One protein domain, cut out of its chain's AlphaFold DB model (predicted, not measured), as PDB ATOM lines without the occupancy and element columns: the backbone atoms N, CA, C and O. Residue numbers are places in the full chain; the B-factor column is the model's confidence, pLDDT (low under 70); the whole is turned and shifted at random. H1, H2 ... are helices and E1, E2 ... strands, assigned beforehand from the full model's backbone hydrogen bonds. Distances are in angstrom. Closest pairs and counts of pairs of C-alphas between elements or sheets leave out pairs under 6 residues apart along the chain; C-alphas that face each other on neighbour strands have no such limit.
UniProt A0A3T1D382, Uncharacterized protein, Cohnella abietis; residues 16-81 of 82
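This is residues 16 to 81 of the 82 residues of an uncharacterized protein of Cohnella abietis (UniProt A0A3T1D382). A small sheet of three strands, E3, E4 and E5, makes one end of a long rod, and the two-stranded hairpin E1 and E2 runs away from it toward a wide loop, residues 26 to 39, at the other end. The printed part has 66 residues, with five named strands and one short helix in the order E1, E2, E3, E4, H1, E5; under half of the residues are in named elements. The larger sheet has the order E3, E4, E5, antiparallel, and the class is mostly strand. The whole is extended, with a radius of gyration of the C-alphas of 18.3 A and spans of 55 by 25 by 20 A.

Find C-alpha 49 at (8.000, 37.973, 43.455); from there E3 runs through residues 49 to 53, 13.3 A. E4 is residues 60 to 64, 12.9 A, H1 residues 69 to 72, 5.7 A, and E5 residues 73 to 75, 6.9 A, ending at (10.645, 24.734, 47.109). Go back to C-alpha 21 at (14.683, 47.395, 40.677) for E1, residues 21 to 25, 13.2 A; E2 is residues 40 to 45, 14.6 A.

Look first at the hairpin E3 and E4, antiparallel at 150 degrees, with N 52 and O 61 at 2.7 A. E5 is antiparallel to E4 at 157 degrees, with N 62 and O 74 at 2.8 A. Residues 16 to 17 pair antiparallel with residues 51 to 52 of E3. H1 only grazes the sheet, with residues 71 to 72, and is too short for an O i to N i+4 pair. In the hairpin E1 and E2, antiparallel at 163 degrees, N 42 and O 23 are 2.9 A apart. E2 and E3 are apart.

The C-alphas farthest apart, of Asn 31 and Lys 70, are 56.4 A from each other. The printed part has no cut, and the link E1 to E2 is long, with 14 residues. Model confidence is under 70 at residue 42, residues 45 to 48 and residues 65 to 81.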
ATOM      1  N   PHE A  16      13.103  36.459  53.511       85.38
ATOM      2  CA  PHE A  16      12.620  36.878  52.199       85.38
ATOM      3  C   PHE A  16      13.682  37.728  51.507       85.38
ATOM      4  O   PHE A  16      14.070  38.775  52.024       85.38
ATOM      5  N   GLU A  17      14.125  37.265  50.350       84.88
ATOM      6  CA  GLU A  17      15.052  37.935  49.455       84.88
ATOM      7  C   GLU A  17      14.288  38.349  48.195       84.88
ATOM      8  O   GLU A  17      13.566  37.560  47.584       84.88
ATOM      9  N   VAL A  18      14.408  39.621  47.834       84.38
ATOM     10  CA  VAL A  18      13.800  40.199  46.639       84.38
ATOM     11  C   VAL A  18      14.820  41.118  45.999       84.38
ATOM     12  O   VAL A  18      15.491  41.890  46.683       84.38
ATOM     13  N   GLU A  19      14.941  41.034  44.682       77.31
ATOM     14  CA  GLU A  19      15.716  42.001  43.926       77.31
ATOM     15  C   GLU A  19      14.832  43.226  43.684       77.31
ATOM     16  O   GLU A  19      13.839  43.150  42.965       77.31
ATOM     17  N   GLU A  20      15.136  44.352  44.326       74.75
ATOM     18  CA  GLU A  20      14.432  45.606  44.056       74.75
ATOM     19  C   GLU A  20      15.050  46.296  42.837       74.75
ATOM     20  O   GLU A  20      16.248  46.584  42.807       74.75
ATOM     21  N   VAL A  21      14.228  46.617  41.835       72.12
ATOM     22  CA  VAL A  21      14.683  47.395  40.677       72.12
ATOM     23  C   VAL A  21      14.456  48.875  40.959       72.12
ATOM     24  O   VAL A  21      13.322  49.317  41.154       72.12
ATOM     25  N   GLN A  22      15.530  49.666  40.935       78.19
ATOM     26  CA  GLN A  22      15.444  51.122  40.989       78.19
ATOM     27  C   GLN A  22      15.765  51.721  39.621       78.19
ATOM     28  O   GLN A  22      16.872  51.576  39.102       78.19
ATOM     29  N   VAL A  23      14.814  52.462  39.051       78.44
ATOM     30  CA  VAL A  23      15.080  53.275  37.860       78.44
ATOM     31  C   VAL A  23      15.632  54.621  38.313       78.44
ATOM     32  O   VAL A  23      15.022  55.303  39.130       78.44
ATOM     33  N   VAL A  24      16.783  55.033  37.788       86.88
ATOM     34  CA  VAL A  24      17.423  56.306  38.143       86.88
ATOM     35  C   VAL A  24      17.777  57.064  36.871       86.88
ATOM     36  O   VAL A  24      18.350  56.493  35.947       86.88
ATOM     37  N   GLN A  25      17.449  58.355  36.817       88.44
ATOM     38  CA  GLN A  25      17.770  59.205  35.671       88.44
ATOM     39  C   GLN A  25      18.954  60.111  35.993       88.44
ATOM     40  O   GLN A  25      18.982  60.778  37.032       88.44
ATOM     41  N   TYR A  26      19.906  60.172  35.067       93.12
ATOM     42  CA  TYR A  26      21.063  61.053  35.132       93.12
ATOM     43  C   TYR A  26      21.031  62.047  33.975       93.12
ATOM     44  O   TYR A  26      20.595  61.720  32.874       93.12
ATOM     45  N   GLU A  27      21.509  63.260  34.230       93.38
ATOM     46  CA  GLU A  27      21.688  64.268  33.190       93.38
ATOM     47  C   GLU A  27      22.988  64.009  32.413       93.38
ATOM     48  O   GLU A  27      24.003  63.612  32.997       93.38
ATOM     49  N   ILE A  28      22.965  64.268  31.102       95.81
ATOM     50  CA  ILE A  28      24.175  64.357  30.281       95.81
ATOM     51  C   ILE A  28      24.656  65.805  30.298       95.81
ATOM     52  O   ILE A  28      23.975  66.715  29.826       95.81
ATOM     53  N   LEU A  29      25.842  66.022  30.857       94.56
ATOM     54  CA  LEU A  29      26.465  67.333  30.966       94.56
ATOM     55  C   LEU A  29      26.895  67.849  29.583       94.56
ATOM     56  O   LEU A  29      27.142  67.082  28.656       94.56
ATOM     57  N   LYS A  30      27.089  69.168  29.453       94.81
ATOM     58  CA  LYS A  30      27.542  69.807  28.196       94.81
ATOM     59  C   LYS A  30      28.877  69.276  27.661       94.81
ATOM     60  O   LYS A  30      29.160  69.425  26.480       94.81
ATOM     61  N   ASN A  31      29.697  68.685  28.526       95.56
ATOM     62  CA  ASN A  31      30.960  68.047  28.159       95.56
ATOM     63  C   ASN A  31      30.788  66.584  27.695       95.56
ATOM     64  O   ASN A  31      31.786  65.903  27.485       95.56
ATOM     65  N   GLY A  32      29.550  66.094  27.569       94.25
ATOM     66  CA  GLY A  32      29.216  64.740  27.129       94.25
ATOM     67  C   GLY A  32      29.261  63.671  28.224       94.25
ATOM     68  O   GLY A  32      28.922  62.523  27.951       94.25
ATOM     69  N   PHE A  33      29.650  64.011  29.457       95.88
ATOM     70  CA  PHE A  33      29.727  63.049  30.560       95.88
ATOM     71  C   PHE A  33      28.414  62.954  31.347       95.88
ATOM     72  O   PHE A  33      27.663  63.921  31.460       95.88
ATOM     73  N   VAL A  34      28.163  61.787  31.946       94.56
ATOM     74  CA  VAL A  34      27.030  61.569  32.858       94.56
ATOM     75  C   VAL A  34      27.279  62.296  34.183       94.56
ATOM     76  O   VAL A  34      28.378  62.233  34.744       94.56
ATOM     77  N   ALA A  35      26.266  62.988  34.704       92.38
ATOM     78  CA  ALA A  35      26.350  63.667  35.993       92.38
ATOM     79  C   ALA A  35      26.622  62.679  37.145       92.38
ATOM     80  O   ALA A  35      26.097  61.573  37.183       92.38
ATOM     81  N   LYS A  36      27.406  63.092  38.150       89.94
ATOM     82  CA  LYS A  36      27.738  62.231  39.306       89.94
ATOM     83  C   LYS A  36      26.539  61.945  40.219       89.94
ATOM     84  O   LYS A  36      26.560  60.990  40.989       89.94
ATOM     85  N   ARG A  37      25.526  62.812  40.201       88.81
ATOM     86  CA  ARG A  37      24.317  62.679  41.018       88.81
ATOM     87  C   ARG A  37      23.111  62.493  40.104       88.81
ATOM     88  O   ARG A  37      23.079  63.115  39.042       88.81
ATOM     89  N   PRO A  38      22.131  61.680  40.516       87.94
ATOM     90  CA  PRO A  38      20.928  61.498  39.731       87.94
ATOM     91  C   PRO A  38      20.106  62.784  39.705       87.94
ATOM     92  O   PRO A  38      19.963  63.462  40.724       87.94
ATOM     93  N   PHE A  39      19.562  63.093  38.534       83.31
ATOM     94  CA  PHE A  39      18.614  64.185  38.334       83.31
ATOM     95  C   PHE A  39      17.249  63.826  38.930       83.31
ATOM     96  O   PHE A  39      16.608  64.646  39.584       83.31
ATOM     97  N   HIS A  40      16.842  62.563  38.773       79.62
ATOM     98  CA  HIS A  40      15.626  62.023  39.364       79.62
ATOM     99  C   HIS A  40      15.920  60.650  39.973       79.62
ATOM    100  O   HIS A  40      16.383  59.733  39.288       79.62
ATOM    101  N   LYS A  41      15.653  60.509  41.276       71.88
ATOM    102  CA  LYS A  41      15.540  59.196  41.916       71.88
ATOM    103  C   LYS A  41      14.191  58.656  41.462       71.88
ATOM    104  O   LYS A  41      13.172  59.159  41.922       71.88
ATOM    105  N   GLY A  42      14.183  57.765  40.477       67.81
ATOM    106  CA  GLY A  42      12.935  57.226  39.958       67.81
ATOM    107  C   GLY A  42      12.251  56.313  40.969       67.81
ATOM    108  O   GLY A  42      12.574  56.276  42.157       67.81
ATOM    109  N   ILE A  43      11.250  55.600  40.475       70.81
ATOM    110  CA  ILE A  43      10.348  54.798  41.292       70.81
ATOM    111  C   ILE A  43      11.076  53.518  41.725       70.81
ATOM    112  O   ILE A  43      11.711  52.860  40.898       70.81
ATOM    113  N   HIS A  44      10.989  53.175  43.014       70.75
ATOM    114  CA  HIS A  44      11.308  51.823  43.475       70.75
ATOM    115  C   HIS A  44      10.237  50.885  42.921       70.75
ATOM    116  O   HIS A  44       9.055  51.045  43.229       70.75
ATOM    117  N   GLY A  45      10.637  49.955  42.058       64.69
ATOM    118  CA  GLY A  45       9.748  48.899  41.604       64.69
ATOM    119  C   GLY A  45       9.500  47.931  42.751       64.69
ATOM    120  O   GLY A  45      10.414  47.210  43.144       64.69
ATOM    121  N   ASP A  46       8.275  47.912  43.277       63.47
ATOM    122  CA  ASP A  46       7.842  46.857  44.191       63.47
ATOM    123  C   ASP A  46       7.723  45.554  43.394       63.47
ATOM    124  O   ASP A  46       6.829  45.391  42.555       63.47
ATOM    125  N   ASN A  47       8.637  44.620  43.643       66.81
ATOM    126  CA  ASN A  47       8.548  43.283  43.080       66.81
ATOM    127  C   ASN A  47       7.648  42.414  43.968       66.81
ATOM    128  O   ASN A  47       7.884  42.211  45.159       66.81
ATOM    129  N   ASN A  48       6.581  41.885  43.365       67.94
ATOM    130  CA  ASN A  48       5.653  40.962  44.028       67.94
ATOM    131  C   ASN A  48       6.167  39.516  44.077       67.94
ATOM    132  O   ASN A  48       5.505  38.646  44.644       67.94
ATOM    133  N   TRP A  49       7.333  39.264  43.497       73.88
ATOM    134  CA  TRP A  49       8.000  37.973  43.455       73.88
ATOM    135  C   TRP A  49       9.353  38.084  44.164       73.88
ATOM    136  O   TRP A  49       9.974  39.145  44.170       73.88
ATOM    137  N   GLY A  50       9.786  37.000  44.789       82.94
ATOM    138  CA  GLY A  50      11.092  36.871  45.419       82.94
ATOM    139  C   GLY A  50      11.315  35.428  45.851       82.94
ATOM    140  O   GLY A  50      10.548  34.534  45.485       82.94
ATOM    141  N   VAL A  51      12.340  35.192  46.655       87.06
ATOM    142  CA  VAL A  51      12.650  33.866  47.188       87.06
ATOM    143  C   VAL A  51      12.730  33.900  48.706       87.06
ATOM    144  O   VAL A  51      13.147  34.875  49.321       87.06
ATOM    145  N   LEU A  52      12.291  32.826  49.342       88.38
ATOM    146  CA  LEU A  52      12.580  32.542  50.734       88.38
ATOM    147  C   LEU A  52      13.870  31.731  50.800       88.38
ATOM    148  O   LEU A  52      13.975  30.698  50.146       88.38
ATOM    149  N   VAL A  53      14.831  32.161  51.608       89.75
ATOM    150  CA  VAL A  53      16.151  31.534  51.715       89.75
ATOM    151  C   VAL A  53      16.397  31.083  53.147       89.75
ATOM    152  O   VAL A  53      16.172  31.828  54.103       89.75
ATOM    153  N   CYS A  54      16.877  29.851  53.306       90.44
ATOM    154  CA  CYS A  54      17.432  29.382  54.572       90.44
ATOM    155  C   CYS A  54      18.930  29.670  54.595       90.44
ATOM    156  O   CYS A  54      19.660  29.163  53.746       90.44
ATOM    157  N   ASN A  55      19.418  30.432  55.573       87.94
ATOM    158  CA  ASN A  55      20.840  30.767  55.619       87.94
ATOM    159  C   ASN A  55      21.718  29.546  55.957       87.94
ATOM    160  O   ASN A  55      22.805  29.409  55.401       87.94
ATOM    161  N   THR A  56      21.220  28.628  56.795       89.56
ATOM    162  CA  THR A  56      21.932  27.390  57.157       89.56
ATOM    163  C   THR A  56      21.972  26.375  56.016       89.56
ATOM    164  O   THR A  56      23.046  25.941  55.610       89.56
ATOM    165  N   CYS A  57      20.814  25.993  55.471       88.25
ATOM    166  CA  CYS A  57      20.742  24.970  54.422       88.25
ATOM    167  C   CYS A  57      21.030  25.509  53.020       88.25
ATOM    168  O   CYS A  57      21.141  24.717  52.089       88.25
ATOM    169  N   ARG A  58      21.047  26.837  52.844       85.94
ATOM    170  CA  ARG A  58      21.132  27.532  51.546       85.94
ATOM    171  C   ARG A  58      20.019  27.155  50.552       85.94
ATOM    172  O   ARG A  58      20.090  27.531  49.389       85.94
ATOM    173  N   LYS A  59      18.970  26.464  51.021       85.56
ATOM    174  CA  LYS A  59      17.769  26.128  50.246       85.56
ATOM    175  C   LYS A  59      16.973  27.388  49.930       85.56
ATOM    176  O   LYS A  59      16.815  28.248  50.802       85.56
ATOM    177  N   GLN A  60      16.429  27.433  48.721       85.88
ATOM    178  CA  GLN A  60      15.584  28.515  48.238       85.88
ATOM    179  C   GLN A  60      14.173  28.005  47.932       85.88
ATOM    180  O   GLN A  60      13.969  26.865  47.509       85.88
ATOM    181  N   TYR A  61      13.186  28.859  48.156       83.56
ATOM    182  CA  TYR A  61      11.786  28.589  47.871       83.56
ATOM    183  C   TYR A  61      11.229  29.798  47.130       83.56
ATOM    184  O   TYR A  61      11.400  30.921  47.589       83.56
ATOM    185  N   GLU A  62      10.549  29.595  46.011       82.19
ATOM    186  CA  GLU A  62       9.843  30.672  45.327       82.19
ATOM    187  C   GLU A  62       8.777  31.237  46.263       82.19
ATOM    188  O   GLU A  62       8.051  30.477  46.910       82.19
ATOM    189  N   PHE A  63       8.680  32.560  46.348       79.00
ATOM    190  CA  PHE A  63       7.660  33.247  47.120       79.00
ATOM    191  C   PHE A  63       7.024  34.341  46.282       79.00
ATOM    192  O   PHE A  63       7.681  35.265  45.805       79.00
ATOM    193  N   ASN A  64       5.706  34.269  46.162       73.56
ATOM    194  CA  ASN A  64       4.940  35.252  45.421       73.56
ATOM    195  C   ASN A  64       3.890  35.870  46.346       73.56
ATOM    196  O   ASN A  64       3.000  35.189  46.866       73.56
ATOM    197  N   ARG A  65       4.001  37.187  46.556       67.31
ATOM    198  CA  ARG A  65       3.102  37.967  47.421       67.31
ATOM    199  C   ARG A  65       1.656  37.961  46.928       67.31
ATOM    200  O   ARG A  65       0.761  38.190  47.739       67.31
ATOM    201  N   SER A  66       1.424  37.712  45.640       62.88
ATOM    202  CA  SER A  66       0.095  37.704  45.027       62.88
ATOM    203  C   SER A  66      -0.655  36.375  45.193       62.88
ATOM    204  O   SER A  66      -1.861  36.345  44.949       62.88
ATOM    205  N   PHE A  67       0.003  35.293  45.631       61.31
ATOM    206  CA  PHE A  67      -0.652  33.999  45.867       61.31
ATOM    207  C   PHE A  67      -1.148  33.830  47.315       61.31
ATOM    208  O   PHE A  67      -0.618  34.402  48.272       61.31
ATOM    209  N   VAL A  68      -2.193  33.012  47.483       56.72
ATOM    210  CA  VAL A  68      -2.860  32.742  48.768       56.72
ATOM    211  C   VAL A  68      -2.839  31.236  49.045       56.72
ATOM    212  O   VAL A  68      -3.006  30.432  48.138       56.72
ATOM    213  N   GLY A  69      -2.672  30.825  50.305       59.88
ATOM    214  CA  GLY A  69      -2.741  29.407  50.681       59.88
ATOM    215  C   GLY A  69      -1.472  28.609  50.350       59.88
ATOM    216  O   GLY A  69      -0.367  29.087  50.598       59.88
ATOM    217  N   LYS A  70      -1.624  27.367  49.864       56.84
ATOM    218  CA  LYS A  70      -0.502  26.438  49.599       56.84
ATOM    219  C   LYS A  70       0.398  26.881  48.442       56.84
ATOM    220  O   LYS A  70       1.550  26.478  48.404       56.84
ATOM    221  N   ASP A  71      -0.107  27.749  47.572       57.75
ATOM    222  CA  ASP A  71       0.625  28.275  46.415       57.75
ATOM    223  C   ASP A  71       1.484  29.498  46.769       57.75
ATOM    224  O   ASP A  71       2.131  30.089  45.912       57.75
ATOM    225  N   LYS A  72       1.493  29.905  48.045       59.66
ATOM    226  CA  LYS A  72       2.234  31.084  48.504       59.66
ATOM    227  C   LYS A  72       3.751  30.890  48.451       59.66
ATOM    228  O   LYS A  72       4.475  31.876  48.326       59.66
ATOM    229  N   PHE A  73       4.227  29.650  48.574       62.91
ATOM    230  CA  PHE A  73       5.633  29.321  48.364       62.91
ATOM    231  C   PHE A  73       5.841  27.864  47.946       62.91
ATOM    232  O   PHE A  73       5.168  26.964  48.449       62.91
ATOM    233  N   LYS A  74       6.807  27.628  47.057       67.75
ATOM    234  CA  LYS A  74       7.190  26.297  46.559       67.75
ATOM    235  C   LYS A  74       8.707  26.150  46.641       67.75
ATOM    236  O   LYS A  74       9.428  27.071  46.287       67.75
ATOM    237  N   MET A  75       9.202  25.004  47.111       64.12
ATOM    238  CA  MET A  75      10.645  24.734  47.109       64.12
ATOM    239  C   MET A  75      11.162  24.698  45.670       64.12
ATOM    240  O   MET A  75      10.591  23.983  44.843       64.12
ATOM    241  N   LEU A  76      12.220  25.459  45.392       63.16
ATOM    242  CA  LEU A  76      12.922  25.388  44.115       63.16
ATOM    243  C   LEU A  76      13.816  24.150  44.129       63.16
ATOM    244  O   LEU A  76      14.475  23.865  45.134       63.16
ATOM    245  N   ARG A  77      13.804  23.379  43.044       68.00
ATOM    246  CA  ARG A  77      14.763  22.282  42.858       68.00
ATOM    247  C   ARG A  77      16.093  22.858  42.386       68.00
ATOM    248  O   ARG A  77      16.105  23.913  41.766       68.00
ATOM    249  N   ASP A  78      17.190  22.142  42.618       56.25
ATOM    250  CA  ASP A  78      18.539  22.600  42.245       56.25
ATOM    251  C   ASP A  78      18.668  22.941  40.745       56.25
ATOM    252  O   ASP A  78      19.424  23.827  40.373       56.25
ATOM    253  N   GLU A  79      17.877  22.291  39.885       58.91
ATOM    254  CA  GLU A  79      17.797  22.552  38.436       58.91
ATOM    255  C   GLU A  79      17.105  23.881  38.077       58.91
ATOM    256  O   GLU A  79      17.230  24.365  36.954       58.91
ATOM    257  N   GLU A  80      16.334  24.450  39.005       54.09
ATOM    258  CA  GLU A  80      15.561  25.690  38.851       54.09
ATOM    259  C   GLU A  80      16.299  26.901  39.464       54.09
ATOM    260  O   GLU A  80      15.808  28.025  39.376       54.09
ATOM    261  N   ILE A  81      17.473  26.684  40.073       56.06
ATOM    262  CA  ILE A  81      18.345  27.727  40.626       56.06
ATOM    263  C   ILE A  81      19.368  28.091  39.539       56.06
ATOM    264  O   ILE A  81      20.333  27.359  39.323       56.06
TER     265      ILE A  81